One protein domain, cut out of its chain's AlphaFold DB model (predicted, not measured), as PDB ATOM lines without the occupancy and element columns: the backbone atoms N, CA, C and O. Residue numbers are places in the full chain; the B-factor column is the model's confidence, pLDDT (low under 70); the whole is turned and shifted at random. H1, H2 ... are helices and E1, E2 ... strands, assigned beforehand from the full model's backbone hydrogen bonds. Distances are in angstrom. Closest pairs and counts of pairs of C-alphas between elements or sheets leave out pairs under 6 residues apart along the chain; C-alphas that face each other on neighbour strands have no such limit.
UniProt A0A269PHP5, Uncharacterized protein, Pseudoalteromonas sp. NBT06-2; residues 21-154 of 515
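Overview. This is residues 21 to 154 of the 515 residues of an uncharacterized protein of Pseudoalteromonas sp. NBT06-2 (UniProt A0A269PHP5). Three parts stand in a row: at one end a small, strongly twisted sheet of E1, E8 and E7; in the middle a three-stranded sheet of E3, E2 and E6 with the one named helix, H1, packed over one face; at the other end a long two-stranded hairpin, E4 and E5. Residues 30 to 36 and 122 to 136 join the twisted sheet to the middle part, and residues 69 to 75, of which 69 belongs to H1, stick out. The printed part has 134 residues with one named helix and eight named strands, in the order E1 E2 E3 H1 E4 E5 E6 E7 E8. The sheets, in order E1 - E8 - E7, E3 - E2 - E6 and E4 - E5, are antiparallel, and the class is mixed, helices and strands. The whole is loose, with a radius of gyration of the C-alphas of 20.1 A and spans of 66 by 33 by 20 A.

Arrangement. Start at E1, residues 23 to 29, an edge strand whose antiparallel neighbour is E8, residues 144 to 153; look for N 24 and O 152, 2.8 A apart and within hydrogen-bond range. On the other side of E8 is E7, residues 137 to 141, the other edge strand, with N 139 and O 149 at 2.8 A. E7 and E8 form a hairpin, and E8 bends by 92 degrees at residue 147. Next find the hairpin of E2, residues 37 to 41, and E3, residues 45 to 49, antiparallel at 162 degrees, with N 39 and O 47 at 2.9 A. E6, residues 117 to 121, is the other neighbour of E2, antiparallel at 155 degrees, with N 38 and O 120 at 2.8 A. H1, residues 52 to 69, is on this sheet, giving two layers, a helix on one face of a sheet. Its height over the sheet is 6.6 A, and it lies over E3 and E2. It runs along the strands, but only just, at 29 degrees to E3 on the local plane. The closest C-alphas of H1 and E3 are those of Ala 55 and Gly 49, 3.9 A apart. In H1 every O i to N i+4 pair is within hydrogen-bond range. Then look at the hairpin of E4, residues 90 to 98, and E5, residues 105 to 115, antiparallel at 157 degrees, with N 114 and O 91 at 3.2 A. The closest C-alphas of E4 and H1 are those of Ala 91 and Cys 60, 7.1 A apart. E5 runs on into E6 across a break of 1 residue, at 56 degrees, and the two meet only through their link. H1 and E5 are apart, and H1 is not on the sheet E1 E8 E7.

Along the chain. Find C-alpha 23 at (52.556, 11.091, 34.128), where E1 begins its 7 residues. E2 and E3 follow, with 5 residues each. H1 starts at C-alpha 52, (23.551, 23.266, 42.764), and runs 26.2 A to C-alpha 69. E4 covers 26.4 A and E5, the longest strand with 11 residues, 29.0 A. E6 and E7 have 5 residues each. E8 covers 21.0 A and ends at C-alpha 153, (53.030, 15.825, 34.157).

Size, cuts and confidence. The two C-alphas farthest apart are those of Asn 102 and Thr 143, 67.5 A, while the C-alphas of Val 21 and Leu 154, the first and last printed residues, are 6.6 A apart. The printed part has no cut. The links H1 to E4, with 20 residues, and E6 to E7, with 15, are long. The mean pLDDT of the printed part is 74.7; look for values under 70 in 57 residues, among them 71 to 86, 88 to 111 and 123 to 133.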
ATOM      1  N   VAL A  21      52.955  13.604  27.376       75.25
ATOM      2  CA  VAL A  21      53.578  13.953  28.646       75.25
ATOM      3  C   VAL A  21      53.422  12.758  29.574       75.25
ATOM      4  O   VAL A  21      52.296  12.370  29.910       75.25
ATOM      5  N   GLU A  22      54.540  12.125  29.920       85.50
ATOM      6  CA  GLU A  22      54.524  10.987  30.825       85.50
ATOM      7  C   GLU A  22      53.973  11.455  32.179       85.50
ATOM      8  O   GLU A  22      54.316  12.543  32.635       85.50
ATOM      9  N   PRO A  23      53.049  10.721  32.812       89.44
ATOM     10  CA  PRO A  23      52.556  11.091  34.128       89.44
ATOM     11  C   PRO A  23      53.593  10.744  35.199       89.44
ATOM     12  O   PRO A  23      54.129   9.635  35.219       89.44
ATOM     13  N   ASP A  24      53.818  11.654  36.143       90.12
ATOM     14  CA  ASP A  24      54.574  11.360  37.354       90.12
ATOM     15  C   ASP A  24      53.745  10.441  38.265       90.12
ATOM     16  O   ASP A  24      52.807  10.857  38.953       90.12
ATOM     17  N   MET A  25      54.092   9.155  38.243       89.75
ATOM     18  CA  MET A  25      53.424   8.114  39.025       89.75
ATOM     19  C   MET A  25      53.861   8.094  40.499       89.75
ATOM     20  O   MET A  25      53.327   7.296  41.272       89.75
ATOM     21  N   SER A  26      54.830   8.926  40.902       90.31
ATOM     22  CA  SER A  26      55.348   8.965  42.275       90.31
ATOM     23  C   SER A  26      54.473   9.790  43.229       90.31
ATOM     24  O   SER A  26      54.416   9.491  44.425       90.31
ATOM     25  N   ASP A  27      53.719  10.759  42.701       86.94
ATOM     26  CA  ASP A  27      52.858  11.668  43.465       86.94
ATOM     27  C   ASP A  27      51.406  11.597  42.965       86.94
ATOM     28  O   ASP A  27      50.880  12.503  42.324       86.94
ATOM     29  N   LEU A  28      50.728  10.481  43.246       88.56
ATOM     30  CA  LEU A  28      49.314  10.311  42.899       88.56
ATOM     31  C   LEU A  28      48.405  10.911  43.974       88.56
ATOM     32  O   LEU A  28      48.489  10.557  45.155       88.56
ATOM     33  N   LYS A  29      47.453  11.755  43.567       82.38
ATOM     34  CA  LYS A  29      46.386  12.244  44.453       82.38
ATOM     35  C   LYS A  29      45.070  11.551  44.136       82.38
ATOM     36  O   LYS A  29      44.691  11.387  42.980       82.38
ATOM     37  N   SER A  30      44.354  11.153  45.189       76.00
ATOM     38  CA  SER A  30      42.965  10.714  45.043       76.00
ATOM     39  C   SER A  30      42.133  11.905  44.573       76.00
ATOM     40  O   SER A  30      42.297  12.982  45.153       76.00
ATOM     41  N   PRO A  31      41.216  11.734  43.606       71.44
ATOM     42  CA  PRO A  31      40.234  12.762  43.323       71.44
ATOM     43  C   PRO A  31      39.419  12.949  44.604       71.44
ATOM     44  O   PRO A  31      38.780  12.021  45.105       71.44
ATOM     45  N   THR A  32      39.546  14.111  45.236       58.44
ATOM     46  CA  THR A  32      38.677  14.518  46.341       58.44
ATOM     47  C   THR A  32      37.278  14.746  45.781       58.44
ATOM     48  O   THR A  32      37.162  15.174  44.638       58.44
ATOM     49  N   ASN A  33      36.237  14.442  46.574       57.25
ATOM     50  CA  ASN A  33      34.820  14.552  46.193       57.25
ATOM     51  C   ASN A  33      34.572  15.788  45.323       57.25
ATOM     52  O   ASN A  33      34.546  16.910  45.825       57.25
ATOM     53  N   GLU A  34      34.440  15.544  44.025       57.88
ATOM     54  CA  GLU A  34      34.365  16.585  43.016       57.88
ATOM     55  C   GLU A  34      33.106  17.441  43.187       57.88
ATOM     56  O   GLU A  34      32.112  16.991  43.783       57.88
ATOM     57  N   PRO A  35      33.108  18.659  42.613       62.12
ATOM     58  CA  PRO A  35      31.898  19.440  42.472       62.12
ATOM     59  C   PRO A  35      30.804  18.587  41.837       62.12
ATOM     60  O   PRO A  35      30.842  18.236  40.660       62.12
ATOM     61  N   THR A  36      29.794  18.268  42.639       77.38
ATOM     62  CA  THR A  36      28.738  17.335  42.249       77.38
ATOM     63  C   THR A  36      27.881  17.899  41.117       77.38
ATOM     64  O   THR A  36      27.137  17.151  40.492       77.38
ATOM     65  N   TYR A  37      27.963  19.207  40.833       87.31
ATOM     66  CA  TYR A  37      27.114  19.894  39.868       87.31
ATOM     67  C   TYR A  37      27.895  20.788  38.900       87.31
ATOM     68  O   TYR A  37      28.788  21.545  39.279       87.31
ATOM     69  N   LYS A  38      27.462  20.760  37.639       89.81
ATOM     70  CA  LYS A  38      27.871  21.660  36.557       89.81
ATOM     71  C   LYS A  38      26.702  22.556  36.176       89.81
ATOM     72  O   LYS A  38      25.604  22.052  35.933       89.81
ATOM     73  N   ALA A  39      26.944  23.861  36.083       90.25
ATOM     74  CA  ALA A  39      25.985  24.830  35.567       90.25
ATOM     75  C   ALA A  39      26.428  25.322  34.179       90.25
ATOM     76  O   ALA A  39      27.492  25.922  34.031       90.25
ATOM     77  N   ASP A  40      25.593  25.072  33.169       90.06
ATOM     78  CA  ASP A  40      25.795  25.510  31.788       90.06
ATOM     79  C   ASP A  40      24.777  26.598  31.415       90.06
ATOM     80  O   ASP A  40      23.565  26.440  31.608       90.06
ATOM     81  N   TYR A  41      25.264  27.681  30.810       89.06
ATOM     82  CA  TYR A  41      24.443  28.702  30.160       89.06
ATOM     83  C   TYR A  41      24.654  28.668  28.640       89.06
ATOM     84  O   TYR A  41      25.783  28.517  28.175       89.06
ATOM     85  N   ASN A  42      23.584  28.877  27.858       81.19
ATOM     86  CA  ASN A  42      23.548  28.773  26.383       81.19
ATOM     87  C   ASN A  42      24.559  29.664  25.615       81.19
ATOM     88  O   ASN A  42      24.618  29.597  24.393       81.19
ATOM     89  N   GLY A  43      25.373  30.474  26.296       77.06
ATOM     90  CA  GLY A  43      26.485  31.243  25.725       77.06
ATOM     91  C   GLY A  43      27.874  30.596  25.861       77.06
ATOM     92  O   GLY A  43      28.870  31.317  25.789       77.06
ATOM     93  N   GLY A  44      27.956  29.286  26.132       85.06
ATOM     94  CA  GLY A  44      29.225  28.566  26.339       85.06
ATOM     95  C   GLY A  44      29.880  28.825  27.700       85.06
ATOM     96  O   GLY A  44      31.027  28.449  27.921       85.06
ATOM     97  N   LEU A  45      29.162  29.478  28.618       87.56
ATOM     98  CA  LEU A  45      29.626  29.732  29.978       87.56
ATOM     99  C   LEU A  45      29.363  28.506  30.847       87.56
ATOM    100  O   LEU A  45      28.219  28.064  30.968       87.56
ATOM    101  N   VAL A  46      30.437  28.004  31.453       89.19
ATOM    102  CA  VAL A  46      30.433  26.811  32.297       89.19
ATOM    103  C   VAL A  46      31.049  27.123  33.660       89.19
ATOM    104  O   VAL A  46      32.114  27.754  33.760       89.19
ATOM    105  N   SER A  47      30.395  26.651  34.716       89.25
ATOM    106  CA  SER A  47      30.937  26.615  36.076       89.25
ATOM    107  C   SER A  47      30.622  25.289  36.768       89.25
ATOM    108  O   SER A  47      29.792  24.498  36.311       89.25
ATOM    109  N   TYR A  48      31.283  25.086  37.904       88.69
ATOM    110  CA  TYR A  48      31.203  23.886  38.720       88.69
ATOM    111  C   TYR A  48      31.029  24.274  40.189       88.69
ATOM    112  O   TYR A  48      31.446  25.360  40.593       88.69
ATOM    113  N   GLY A  49      30.401  23.403  40.974       86.25
ATOM    114  CA  GLY A  49      30.317  23.544  42.425       86.25
ATOM    115  C   GLY A  49      29.759  22.300  43.113       86.25
ATOM    116  O   GLY A  49      29.024  21.513  42.515       86.25
ATOM    117  N   ASP A  50      30.090  22.143  44.394       84.19
ATOM    118  CA  ASP A  50      29.709  20.978  45.216       84.19
ATOM    119  C   ASP A  50      28.200  20.875  45.437       84.19
ATOM    120  O   ASP A  50      27.635  19.804  45.646       84.19
ATOM    121  N   THR A  51      27.510  22.009  45.358       87.88
ATOM    122  CA  THR A  51      26.054  22.085  45.417       87.88
ATOM    123  C   THR A  51      25.523  22.781  44.172       87.88
ATOM    124  O   THR A  51      26.220  23.581  43.543       87.88
ATOM    125  N   LYS A  52      24.249  22.536  43.839       88.75
ATOM    126  CA  LYS A  52      23.551  23.266  42.764       88.75
ATOM    127  C   LYS A  52      23.675  24.783  42.935       88.75
ATOM    128  O   LYS A  52      23.832  25.490  41.946       88.75
ATOM    129  N   GLN A  53      23.626  25.250  44.185       85.81
ATOM    130  CA  GLN A  53      23.757  26.656  44.549       85.81
ATOM    131  C   GLN A  53      25.151  27.192  44.212       85.81
ATOM    132  O   GLN A  53      25.260  28.167  43.484       85.81
ATOM    133  N   LEU A  54      26.214  26.515  44.657       85.12
ATOM    134  CA  LEU A  54      27.591  26.949  44.397       85.12
ATOM    135  C   LEU A  54      27.931  26.941  42.903       85.12
ATOM    136  O   LEU A  54      28.525  27.894  42.403       85.12
ATOM    137  N   ALA A  55      27.499  25.907  42.171       87.88
ATOM    138  CA  ALA A  55      27.670  25.861  40.722       87.88
ATOM    139  C   ALA A  55      26.963  27.053  40.056       87.88
ATOM    140  O   ALA A  55      27.540  27.736  39.210       87.88
ATOM    141  N   PHE A  56      25.734  27.354  40.474       88.81
ATOM    142  CA  PHE A  56      24.988  28.500  39.972       88.81
ATOM    143  C   PHE A  56      25.650  29.842  40.314       88.81
ATOM    144  O   PHE A  56      25.820  30.670  39.421       88.81
ATOM    145  N   ASP A  57      26.065  30.056  41.559       84.12
ATOM    146  CA  ASP A  57      26.680  31.313  41.993       84.12
ATOM    147  C   ASP A  57      27.976  31.585  41.218       84.12
ATOM    148  O   ASP A  57      28.179  32.690  40.710       84.12
ATOM    149  N   ALA A  58      28.790  30.548  40.992       85.94
ATOM    150  CA  ALA A  58      29.995  30.639  40.173       85.94
ATOM    151  C   ALA A  58      29.702  31.003  38.702       85.94
ATOM    152  O   ALA A  58      30.404  31.827  38.111       85.94
ATOM    153  N   MET A  59      28.654  30.436  38.084       89.44
ATOM    154  CA  MET A  59      28.270  30.809  36.707       89.44
ATOM    155  C   MET A  59      27.679  32.212  36.652       89.44
ATOM    156  O   MET A  59      27.953  32.941  35.698       89.44
ATOM    157  N   CYS A  60      26.949  32.630  37.684       85.12
ATOM    158  CA  CYS A  60      26.408  33.977  37.780       85.12
ATOM    159  C   CYS A  60      27.526  35.030  37.880       85.12
ATOM    160  O   CYS A  60      27.478  36.033  37.164       85.12
ATOM    161  N   GLN A  61      28.580  34.769  38.663       82.62
ATOM    162  CA  GLN A  61      29.771  35.626  38.720       82.62
ATOM    163  C   GLN A  61      30.478  35.729  37.362       82.62
ATOM    164  O   GLN A  61      30.704  36.838  36.872       82.62
ATOM    165  N   LYS A  62      30.765  34.593  36.705       86.06
ATOM    166  CA  LYS A  62      31.401  34.587  35.373       86.06
ATOM    167  C   LYS A  62      30.559  35.306  34.319       86.06
ATOM    168  O   LYS A  62      31.082  36.036  33.480       86.06
ATOM    169  N   TRP A  63      29.244  35.104  34.346       85.44
ATOM    170  CA  TRP A  63      28.330  35.783  33.435       85.44
ATOM    171  C   TRP A  63      28.308  37.298  33.682       85.44
ATOM    172  O   TRP A  63      28.342  38.070  32.723       85.44
ATOM    173  N   GLY A  64      28.322  37.722  34.951       79.81
ATOM    174  CA  GLY A  64      28.455  39.126  35.334       79.81
ATOM    175  C   GLY A  64      29.736  39.753  34.782       79.81
ATOM    176  O   GLY A  64      29.669  40.810  34.160       79.81
ATOM    177  N   GLN A  65      30.875  39.064  34.911       80.88
ATOM    178  CA  GLN A  65      32.163  39.507  34.358       80.88
ATOM    179  C   GLN A  65      32.135  39.660  32.832       80.88
ATOM    180  O   GLN A  65      32.569  40.685  32.309       80.88
ATOM    181  N   ARG A  66      31.580  38.685  32.102       82.19
ATOM    182  CA  ARG A  66      31.478  38.769  30.635       82.19
ATOM    183  C   ARG A  66      30.601  39.935  30.190       82.19
ATOM    184  O   ARG A  66      30.943  40.655  29.261       82.19
ATOM    185  N   TRP A  67      29.488  40.161  30.884       73.75
ATOM    186  CA  TRP A  67      28.616  41.283  30.558       73.75
ATOM    187  C   TRP A  67      29.283  42.649  30.794       73.75
ATOM    188  O   TRP A  67      28.924  43.613  30.122       73.75
ATOM    189  N   ILE A  68      30.260  42.738  31.705       66.75
ATOM    190  CA  ILE A  68      31.084  43.943  31.874       66.75
ATOM    191  C   ILE A  68      31.948  44.171  30.631       66.75
ATOM    192  O   ILE A  68      31.926  45.274  30.088       66.75
ATOM    193  N   GLN A  69      32.649  43.139  30.157       73.62
ATOM    194  CA  GLN A  69      33.534  43.242  28.989       73.62
ATOM    195  C   GLN A  69      32.787  43.714  27.734       73.62
ATOM    196  O   GLN A  69      33.285  44.565  27.006       73.62
ATOM    197  N   ASP A  70      31.557  43.237  27.527       71.81
ATOM    198  CA  ASP A  70      30.757  43.594  26.350       71.81
ATOM    199  C   ASP A  70      30.155  45.018  26.407       71.81
ATOM    200  O   ASP A  70      29.616  45.498  25.411       71.81
ATOM    201  N   ALA A  71      30.155  45.684  27.570       62.72
ATOM    202  CA  ALA A  71      29.341  46.883  27.813       62.72
ATOM    203  C   ALA A  71      30.130  48.164  28.133       62.72
ATOM    204  O   ALA A  71      29.497  49.185  28.421       62.72
ATOM    205  N   VAL A  72      31.464  48.130  28.137       58.50
ATOM    206  CA  VAL A  72      32.298  49.238  28.633       58.50
ATOM    207  C   VAL A  72      33.197  49.795  27.519       58.50
ATOM    208  O   VAL A  72      34.077  49.083  27.042       58.50
ATOM    209  N   PRO A  73      33.018  51.067  27.109       61.06
ATOM    210  CA  PRO A  73      34.053  51.827  26.411       61.06
ATOM    211  C   PRO A  73      35.274  52.007  27.333       61.06
ATOM    212  O   PRO A  73      35.071  52.191  28.536       61.06
ATOM    213  N   PRO A  74      36.511  51.991  26.807       64.44
ATOM    214  CA  PRO A  74      37.746  51.893  27.596       64.44
ATOM    215  C   PRO A  74      37.950  52.978  28.673       64.44
ATOM    216  O   PRO A  74      38.688  52.742  29.625       64.44
ATOM    217  N   ASP A  75      37.258  54.118  28.590       68.75
ATOM    218  CA  ASP A  75      37.576  55.301  29.404       68.75
ATOM    219  C   ASP A  75      36.709  55.491  30.666       68.75
ATOM    220  O   ASP A  75      36.957  56.396  31.464       68.75
ATOM    221  N   ASN A  76      35.697  54.646  30.902       60.38
ATOM    222  CA  ASN A  76      34.773  54.820  32.030       60.38
ATOM    223  C   ASN A  76      35.024  53.818  33.172       60.38
ATOM    224  O   ASN A  76      34.998  52.601  32.985       60.38
ATOM    225  N   LYS A  77      35.185  54.334  34.399       60.03
ATOM    226  CA  LYS A  77      35.300  53.533  35.630       60.03
ATOM    227  C   LYS A  77      33.908  53.103  36.104       60.03
ATOM    228  O   LYS A  77      33.128  53.930  36.561       60.03
ATOM    229  N   TYR A  78      33.602  51.811  36.041       57.03
ATOM    230  CA  TYR A  78      32.360  51.242  36.576       57.03
ATOM    231  C   TYR A  78      32.669  50.343  37.781       57.03
ATOM    232  O   TYR A  78      33.574  49.515  37.708       57.03
ATOM    233  N   SER A  79      31.909  50.466  38.874       53.31
ATOM    234  CA  SER A  79      31.891  49.484  39.967       53.31
ATOM    235  C   SER A  79      30.610  48.657  39.891       53.31
ATOM    236  O   SER A  79      29.556  49.150  39.484       53.31
ATOM    237  N   PHE A  80      30.703  47.375  40.238       56.00
ATOM    238  CA  PHE A  80      29.577  46.459  40.145       56.00
ATOM    239  C   PHE A  80      29.425  45.640  41.425       56.00
ATOM    240  O   PHE A  80      30.358  44.974  41.865       56.00
ATOM    241  N   THR A  81      28.214  45.646  41.971       54.84
ATOM    242  CA  THR A  81      27.741  44.753  43.030       54.84
ATOM    243  C   THR A  81      26.509  44.032  42.499       54.84
ATOM    244  O   THR A  81      25.445  44.621  42.352       54.84
ATOM    245  N   GLY A  82      26.648  42.757  42.142       55.62
ATOM    246  CA  GLY A  82      25.519  41.948  41.688       55.62
ATOM    247  C   GLY A  82      25.141  40.941  42.746       55.62
ATOM    248  O   GLY A  82      25.946  40.081  43.086       55.62
ATOM    249  N   GLU A  83      23.906  41.011  43.222       61.50
ATOM    250  CA  GLU A  83      23.317  39.917  43.982       61.50
ATOM    251  C   GLU A  83      22.758  38.876  43.016       61.50
ATOM    252  O   GLU A  83      21.842  39.160  42.243       61.50
ATOM    253  N   CYS A  84      23.310  37.667  43.065       64.56
ATOM    254  CA  CYS A  84      22.785  36.510  42.360       64.56
ATOM    255  C   CYS A  84      21.715  35.851  43.231       64.56
ATOM    256  O   CYS A  84      22.018  35.172  44.204       64.56
ATOM    257  N   ILE A  85      20.444  36.059  42.893       67.31
ATOM    258  CA  ILE A  85      19.339  35.395  43.595       67.31
ATOM    259  C   ILE A  85      19.008  34.100  42.854       67.31
ATOM    260  O   ILE A  85      18.556  34.152  41.708       67.31
ATOM    261  N   TYR A  86      19.226  32.952  43.500       64.44
ATOM    262  CA  TYR A  86      18.828  31.641  42.987       64.44
ATOM    263  C   TYR A  86      17.408  31.282  43.445       64.44
ATOM    264  O   TYR A  86      17.189  30.902  44.589       64.44
ATOM    265  N   ASP A  87      16.440  31.354  42.531       71.00
ATOM    266  CA  ASP A  87      15.064  30.856  42.737       71.00
ATOM    267  C   ASP A  87      14.855  29.495  42.035       71.00
ATOM    268  O   ASP A  87      13.868  29.249  41.342       71.00
ATOM    269  N   GLY A  88      15.877  28.634  42.038       64.06
ATOM    270  CA  GLY A  88      15.817  27.306  41.412       64.06
ATOM    271  C   GLY A  88      15.810  27.272  39.875       64.06
ATOM    272  O   GLY A  88      16.040  26.208  39.302       64.06
ATOM    273  N   LYS A  89      15.530  28.390  39.182       58.41
ATOM    274  CA  LYS A  89      15.442  28.451  37.701       58.41
ATOM    275  C   LYS A  89      15.902  29.763  37.050       58.41
ATOM    276  O   LYS A  89      15.997  29.819  35.822       58.41
ATOM    277  N   LYS A  90      16.119  30.837  37.814       61.38
ATOM    278  CA  LYS A  90      16.373  32.185  37.275       61.38
ATOM    279  C   LYS A  90      17.479  32.872  38.062       61.38
ATOM    280  O   LYS A  90      17.455  32.811  39.283       61.38
ATOM    281  N   ALA A  91      18.384  33.544  37.351       62.47
ATOM    282  CA  ALA A  91      19.335  34.493  37.924       62.47
ATOM    283  C   ALA A  91      18.861  35.915  37.629       62.47
ATOM    284  O   ALA A  91      18.491  36.232  36.489       62.47
ATOM    285  N   LYS A  92      18.885  36.772  38.648       66.12
ATOM    286  CA  LYS A  92      18.771  38.223  38.493       66.12
ATOM    287  C   LYS A  92      20.145  38.810  38.771       66.12
ATOM    288  O   LYS A  92      20.763  38.420  39.745       66.12
ATOM    289  N   VAL A  93      20.593  39.727  37.924       63.50
ATOM    290  CA  VAL A  93      21.838  40.468  38.117       63.50
ATOM    291  C   VAL A  93      21.512  41.950  37.950       63.50
ATOM    292  O   VAL A  93      20.820  42.325  36.997       63.50
ATOM    293  N   ILE A  94      21.934  42.772  38.910       63.12
ATOM    294  CA  ILE A  94      21.628  44.209  38.976       63.12
ATOM    295  C   ILE A  94      22.910  44.984  38.698       63.12
ATOM    296  O   ILE A  94      23.916  44.738  39.349       63.12
ATOM    297  N   LYS A  95      22.871  45.909  37.732       63.09
ATOM    298  CA  LYS A  95      23.985  46.815  37.428       63.09
ATOM    299  C   LYS A  95      23.835  48.145  38.139       63.09
ATOM    300  O   LYS A  95      22.779  48.766  38.058       63.09
ATOM    301  N   TYR A  96      24.936  48.586  38.735       59.50
ATOM    302  CA  TYR A  96      25.138  49.955  39.181       59.50
ATOM    303  C   TYR A  96      26.077  50.653  38.194       59.50
ATOM    304  O   TYR A  96      26.970  50.031  37.616       59.50
ATOM    305  N   GLN A  97      25.827  51.934  37.939       60.47
ATOM    306  CA  GLN A  97      26.682  52.773  37.111       60.47
ATOM    307  C   GLN A  97      27.227  53.889  37.991       60.47
ATOM    308  O   GLN A  97      26.459  54.613  38.619       60.47
ATOM    309  N   TRP A  98      28.551  54.021  38.022       53.16
ATOM    310  CA  TRP A  98      29.204  55.164  38.636       53.16
ATOM    311  C   TRP A  98      29.458  56.214  37.553       53.16
ATOM    312  O   TRP A  98      30.039  55.907  36.513       53.16
ATOM    313  N   ASP A  99      28.947  57.425  37.765       60.81
ATOM    314  CA  ASP A  99      29.228  58.584  36.919       60.81
ATOM    315  C   ASP A  99      30.356  59.382  37.579       60.81
ATOM    316  O   ASP A  99      30.145  60.074  38.582       60.81
ATOM    317  N   SER A 100      31.569  59.238  37.044       55.69
ATOM    318  CA  SER A 100      32.764  59.885  37.587       55.69
ATOM    319  C   SER A 100      32.723  61.409  37.456       55.69
ATOM    320  O   SER A 100      33.390  62.089  38.232       55.69
ATOM    321  N   TRP A 101      31.929  61.960  36.532       62.19
ATOM    322  CA  TRP A 101      31.885  63.405  36.283       62.19
ATOM    323  C   TRP A 101      31.152  64.182  37.373       62.19
ATOM    324  O   TRP A 101      31.473  65.340  37.619       62.19
ATOM    325  N   ASN A 102      30.187  63.556  38.051       66.50
ATOM    326  CA  ASN A 102      29.360  64.248  39.042       66.50
ATOM    327  C   ASN A 102      29.581  63.774  40.482       66.50
ATOM    328  O   ASN A 102      29.001  64.369  41.385       66.50
ATOM    329  N   ASN A 103      30.361  62.712  40.734       61.31
ATOM    330  CA  ASN A 103      30.464  62.070  42.061       61.31
ATOM    331  C   ASN A 103      29.094  61.714  42.692       61.31
ATOM    332  O   ASN A 103      28.994  61.459  43.892       61.31
ATOM    333  N   VAL A 104      28.022  61.670  41.893       62.25
ATOM    334  CA  VAL A 104      26.672  61.330  42.343       62.25
ATOM    335  C   VAL A 104      26.384  59.895  41.932       62.25
ATOM    336  O   VAL A 104      26.405  59.556  40.749       62.25
ATOM    337  N   TYR A 105      26.059  59.056  42.916       54.19
ATOM    338  CA  TYR A 105      25.494  57.736  42.665       54.19
ATOM    339  C   TYR A 105      24.129  57.902  41.992       54.19
ATOM    340  O   TYR A 105      23.148  58.280  42.633       54.19
ATOM    341  N   LYS A 106      24.058  57.627  40.689       60.75
ATOM    342  CA  LYS A 106      22.781  57.435  40.001       60.75
ATOM    343  C   LYS A 106      22.584  55.949  39.761       60.75
ATOM    344  O   LYS A 106      23.235  55.340  38.917       60.75
ATOM    345  N   GLU A 107      21.667  55.366  40.523       54.47
ATOM    346  CA  GLU A 107      21.226  54.000  40.285       54.47
ATOM    347  C   GLU A 107      20.433  53.952  38.977       54.47
ATOM    348  O   GLU A 107      19.296  54.413  38.892       54.47
ATOM    349  N   TYR A 108      21.033  53.363  37.946       63.12
ATOM    350  CA  TYR A 108      20.312  52.906  36.765       63.12
ATOM    351  C   TYR A 108      20.216  51.385  36.842       63.12
ATOM    352  O   TYR A 108      21.059  50.705  36.253       63.12
ATOM    353  N   PRO A 109      19.231  50.829  37.577       61.28
ATOM    354  CA  PRO A 109      19.120  49.394  37.774       61.28
ATOM    355  C   PRO A 109      18.750  48.720  36.452       61.28
ATOM    356  O   PRO A 109      17.584  48.463  36.147       61.28
ATOM    357  N   GLN A 110      19.757  48.396  35.647       67.38
ATOM    358  CA  GLN A 110      19.565  47.508  34.517       67.38
ATOM    359  C   GLN A 110      19.497  46.090  35.058       67.38
ATOM    360  O   GLN A 110      20.482  45.524  35.531       67.38
ATOM    361  N   THR A 111      18.291  45.531  35.012       66.75
ATOM    362  CA  THR A 111      18.063  44.131  35.338       66.75
ATOM    363  C   THR A 111      18.149  43.323  34.056       66.75
ATOM    364  O   THR A 111      17.231  43.367  33.235       66.75
ATOM    365  N   LYS A 112      19.202  42.523  33.906       76.25
ATOM    366  CA  LYS A 112      19.181  41.413  32.951       76.25
ATOM    367  C   LYS A 112      18.801  40.136  33.688       76.25
ATOM    368  O   LYS A 112      19.270  39.859  34.790       76.25
ATOM    369  N   LYS A 113      17.897  39.377  33.074       75.75
ATOM    370  CA  LYS A 113      17.458  38.076  33.574       75.75
ATOM    371  C   LYS A 113      18.068  36.999  32.705       75.75
ATOM    372  O   LYS A 113      17.857  36.998  31.493       75.75
ATOM    373  N   ILE A 114      18.763  36.067  33.338       73.12
ATOM    374  CA  ILE A 114      19.153  34.833  32.677       73.12
ATOM    375  C   ILE A 114      17.969  33.885  32.801       73.12
ATOM    376  O   ILE A 114      17.573  33.494  33.902       73.12
ATOM    377  N   THR A 115      17.366  33.559  31.664       66.69
ATOM    378  CA  THR A 115      16.376  32.489  31.587       66.69
ATOM    379  C   THR A 115      17.094  31.266  31.039       66.69
ATOM    380  O   THR A 115      17.688  31.352  29.969       66.69
ATOM    381  N   HIS A 116      17.028  30.149  31.770       76.50
ATOM    382  CA  HIS A 116      17.638  28.851  31.442       76.50
ATOM    383  C   HIS A 116      19.130  28.734  31.791       76.50
ATOM    384  O   HIS A 116      20.013  28.925  30.960       76.50
ATOM    385  N   VAL A 117      19.389  28.345  33.039       84.81
ATOM    386  CA  VAL A 117      20.667  27.763  33.463       84.81
ATOM    387  C   VAL A 117      20.432  26.269  33.625       84.81
ATOM    388  O   VAL A 117      19.554  25.865  34.390       84.81
ATOM    389  N   ASN A 118      21.175  25.454  32.883       87.81
ATOM    390  CA  ASN A 118      21.086  24.006  32.996       87.81
ATOM    391  C   ASN A 118      22.073  23.535  34.066       87.81
ATOM    392  O   ASN A 118      23.279  23.538  33.829       87.81
ATOM    393  N   ILE A 119      21.561  23.151  35.235       90.19
ATOM    394  CA  ILE A 119      22.368  22.584  36.316       90.19
ATOM    395  C   ILE A 119      22.164  21.077  36.312       90.19
ATOM    396  O   ILE A 119      21.061  20.599  36.589       90.19
ATOM    397  N   ARG A 120      23.225  20.331  36.028       89.06
ATOM    398  CA  ARG A 120      23.202  18.867  36.015       89.06
ATOM    399  C   ARG A 120      24.309  18.298  36.894       89.06
ATOM    400  O   ARG A 120      25.333  18.965  37.048       89.06
ATOM    401  N   PRO A 121      24.103  17.116  37.495       88.12
ATOM    402  CA  PRO A 121      25.198  16.427  38.147       88.12
ATOM    403  C   PRO A 121      26.318  16.136  37.139       88.12
ATOM    404  O   PRO A 121      26.061  16.003  35.937       88.12
ATOM    405  N   VAL A 122      27.559  16.126  37.614       84.31
ATOM    406  CA  VAL A 122      28.715  15.743  36.798       84.31
ATOM    407  C   VAL A 122      28.917  14.246  36.961       84.31
ATOM    408  O   VAL A 122      29.336  13.791  38.015       84.31
ATOM    409  N   ASP A 123      28.602  13.487  35.915       69.06
ATOM    410  CA  ASP A 123      28.710  12.023  35.924       69.06
ATOM    411  C   ASP A 123      30.131  11.527  35.580       69.06
ATOM    412  O   ASP A 123      30.290  10.426  35.062       69.06
ATOM    413  N   SER A 124      31.182  12.324  35.794       58.03
ATOM    414  CA  SER A 124      32.535  11.927  35.390       58.03
ATOM    415  C   SER A 124      33.592  12.353  36.390       58.03
ATOM    416  O   SER A 124      33.809  13.552  36.529       58.03
ATOM    417  N   GLU A 125      34.276  11.362  36.958       58.16
ATOM    418  CA  GLU A 125      35.598  11.475  37.576       58.16
ATOM    419  C   GLU A 125      36.534  12.199  36.595       58.16
ATOM    420  O   GLU A 125      36.915  11.656  35.552       58.16
ATOM    421  N   ARG A 126      36.842  13.466  36.858       65.19
ATOM    422  CA  ARG A 126      37.822  14.234  36.093       65.19
ATOM    423  C   ARG A 126      38.704  15.008  37.055       65.19
ATOM    424  O   ARG A 126      38.245  15.900  37.753       65.19
ATOM    425  N   CYS A 127      40.005  14.778  36.937       69.25
ATOM    426  CA  CYS A 127      41.038  15.668  37.454       69.25
ATOM    427  C   CYS A 127      40.809  17.076  36.870       69.25
ATOM    428  O   CYS A 127      40.946  17.247  35.654       69.25
ATOM    429  N   PRO A 128      40.301  18.043  37.664       61.19
ATOM    430  CA  PRO A 128      41.192  18.886  38.463       61.19
ATOM    431  C   PRO A 128      40.598  19.394  39.799       61.19
ATOM    432  O   PRO A 128      39.480  19.906  39.882       61.19
ATOM    433  N   HIS A 129      41.419  19.344  40.847       58.94
ATOM    434  CA  HIS A 129      41.129  19.909  42.165       58.94
ATOM    435  C   HIS A 129      41.437  21.420  42.217       58.94
ATOM    436  O   HIS A 129      42.455  21.833  41.659       58.94
ATOM    437  N   PRO A 130      40.653  22.258  42.925       53.91
ATOM    438  CA  PRO A 130      40.949  23.690  43.058       53.91
ATOM    439  C   PRO A 130      42.282  23.991  43.761       53.91
ATOM    440  O   PRO A 130      42.918  24.984  43.424       53.91
ATOM    441  N   ASP A 131      42.736  23.129  44.675       53.47
ATOM    442  CA  ASP A 131      44.015  23.331  45.381       53.47
ATOM    443  C   ASP A 131      45.228  22.723  44.648       53.47
ATOM    444  O   ASP A 131      46.356  22.890  45.103       53.47
ATOM    445  N   PHE A 132      45.024  21.996  43.541       61.50
ATOM    446  CA  PHE A 132      46.090  21.245  42.867       61.50
ATOM    447  C   PHE A 132      46.000  21.391  41.346       61.50
ATOM    448  O   PHE A 132      45.680  20.441  40.629       61.50
ATOM    449  N   LEU A 133      46.290  22.604  40.869       67.94
ATOM    450  CA  LEU A 133      46.292  22.961  39.445       67.94
ATOM    451  C   LEU A 133      47.220  22.074  38.597       67.94
ATOM    452  O   LEU A 133      46.946  21.885  37.416       67.94
ATOM    453  N   ASP A 134      48.251  21.484  39.203       79.75
ATOM    454  CA  ASP A 134      49.275  20.719  38.485       79.75
ATOM    455  C   ASP A 134      48.874  19.258  38.194       79.75
ATOM    456  O   ASP A 134      49.509  18.592  37.381       79.75
ATOM    457  N   TYR A 135      47.816  18.730  38.824       82.38
ATOM    458  CA  TYR A 135      47.440  17.309  38.737       82.38
ATOM    459  C   TYR A 135      46.304  17.116  37.737       82.38
ATOM    460  O   TYR A 135      45.141  16.923  38.101       82.38
ATOM    461  N   VAL A 136      46.649  17.222  36.457       84.00
ATOM    462  CA  VAL A 136      45.690  17.252  35.342       84.00
ATOM    463  C   VAL A 136      45.539  15.914  34.620       84.00
ATOM    464  O   VAL A 136      44.610  15.758  33.828       84.00
ATOM    465  N   LEU A 137      46.426  14.947  34.877       84.81
ATOM    466  CA  LEU A 137      46.453  13.676  34.157       84.81
ATOM    467  C   LEU A 137      45.684  12.597  34.935       84.81
ATOM    468  O   LEU A 137      46.130  12.196  36.011       84.81
ATOM    469  N   PRO A 138      44.540  12.101  34.427       87.06
ATOM    470  CA  PRO A 138      43.860  10.964  35.029       87.06
ATOM    471  C   PRO A 138      44.638   9.680  34.733       87.06
ATOM    472  O   PRO A 138      44.874   9.337  33.574       87.06
ATOM    473  N   VAL A 139      44.999   8.943  35.777       91.38
ATOM    474  CA  VAL A 139      45.692   7.655  35.687       91.38
ATOM    475  C   VAL A 139      44.963   6.601  36.528       91.38
ATOM    476  O   VAL A 139      44.409   6.941  37.572       91.38
ATOM    477  N   PRO A 140      44.918   5.324  36.114       89.25
ATOM    478  CA  PRO A 140      44.355   4.261  36.947       89.25
ATOM    479  C   PRO A 140      45.144   4.108  38.255       89.25
ATOM    480  O   PRO A 140      46.375   4.152  38.242       89.25
ATOM    481  N   ASP A 141      44.456   3.891  39.377       87.69
ATOM    482  CA  ASP A 141      45.097   3.557  40.652       87.69
ATOM    483  C   ASP A 141      45.883   2.239  40.479       87.69
ATOM    484  O   ASP A 141      45.303   1.228  40.061       87.69
ATOM    485  N   PRO A 142      47.189   2.203  40.807       86.69
ATOM    486  CA  PRO A 142      48.020   1.011  40.625       86.69
ATOM    487  C   PRO A 142      47.536  -0.191  41.449       86.69
ATOM    488  O   PRO A 142      47.879  -1.331  41.139       86.69
ATOM    489  N   THR A 143      46.734   0.045  42.493       91.38
ATOM    490  CA  THR A 143      46.157  -1.005  43.342       91.38
ATOM    491  C   THR A 143      44.715  -1.363  42.979       91.38
ATOM    492  O   THR A 143      44.257  -2.450  43.334       91.38
ATOM    493  N   ASN A 144      43.997  -0.492  42.258       87.44
ATOM    494  CA  ASN A 144      42.624  -0.730  41.816       87.44
ATOM    495  C   ASN A 144      42.347  -0.068  40.448       87.44
ATOM    496  O   ASN A 144      42.004   1.111  40.405       87.44
ATOM    497  N   PRO A 145      42.394  -0.815  39.332       85.62
ATOM    498  CA  PRO A 145      42.256  -0.243  37.991       85.62
ATOM    499  C   PRO A 145      40.874   0.367  37.695       85.62
ATOM    500  O   PRO A 145      40.732   1.068  36.698       85.62
ATOM    501  N   GLU A 146      39.859   0.118  38.533       83.69
ATOM    502  CA  GLU A 146      38.537   0.751  38.416       83.69
ATOM    503  C   GLU A 146      38.480   2.150  39.045       83.69
ATOM    504  O   GLU A 146      37.505   2.868  38.845       83.69
ATOM    505  N   LYS A 147      39.503   2.543  39.810       83.69
ATOM    506  CA  LYS A 147      39.579   3.843  40.474       83.69
ATOM    507  C   LYS A 147      40.548   4.748  39.720       83.69
ATOM    508  O   LYS A 147      41.687   4.358  39.474       83.69
ATOM    509  N   ILE A 148      40.125   5.966  39.394       84.06
ATOM    510  CA  ILE A 148      41.001   6.972  38.784       84.06
ATOM    511  C   ILE A 148      41.700   7.808  39.866       84.06
ATOM    512  O   ILE A 148      41.111   8.163  40.886       84.06
ATOM    513  N   MET A 149      42.979   8.097  39.641       87.94
ATOM    514  CA  MET A 149      43.853   8.984  40.414       87.94
ATOM    515  C   MET A 149      44.326  10.130  39.512       87.94
ATOM    516  O   MET A 149      44.284  10.020  38.289       87.94
ATOM    517  N   CYS A 150      44.782  11.228  40.104       89.38
ATOM    518  CA  CYS A 150      45.315  12.373  39.369       89.38
ATOM    519  C   CYS A 150      46.832  12.457  39.555       89.38
ATOM    520  O   CYS A 150      47.308  12.447  40.692       89.38
ATOM    521  N   ALA A 151      47.562  12.541  38.443       92.19
ATOM    522  CA  ALA A 151      49.015  12.669  38.377       92.19
ATOM    523  C   ALA A 151      49.422  14.038  37.814       92.19
ATOM    524  O   ALA A 151      48.681  14.657  37.036       92.19
ATOM    525  N   LYS A 152      50.616  14.496  38.198       90.88
ATOM    526  CA  LYS A 152      51.294  15.618  37.546       90.88
ATOM    527  C   LYS A 152      51.913  15.169  36.219       90.88
ATOM    528  O   LYS A 152      52.233  13.989  36.074       90.88
ATOM    529  N   PRO A 153      52.106  16.075  35.253       87.75
ATOM    530  CA  PRO A 153      53.030  15.825  34.157       87.75
ATOM    531  C   PRO A 153      54.455  15.634  34.700       87.75
ATOM    532  O   PRO A 153      54.901  16.417  35.537       87.75
ATOM    533  N   LEU A 154      55.158  14.605  34.230       86.88
ATOM    534  CA  LEU A 154      56.579  14.394  34.475       86.88
ATOM    535  C   LEU A 154      57.333  15.471  33.691       86.88
ATOM    536  O   LEU A 154      57.486  15.392  32.473       86.88
TER     537      LEU A 154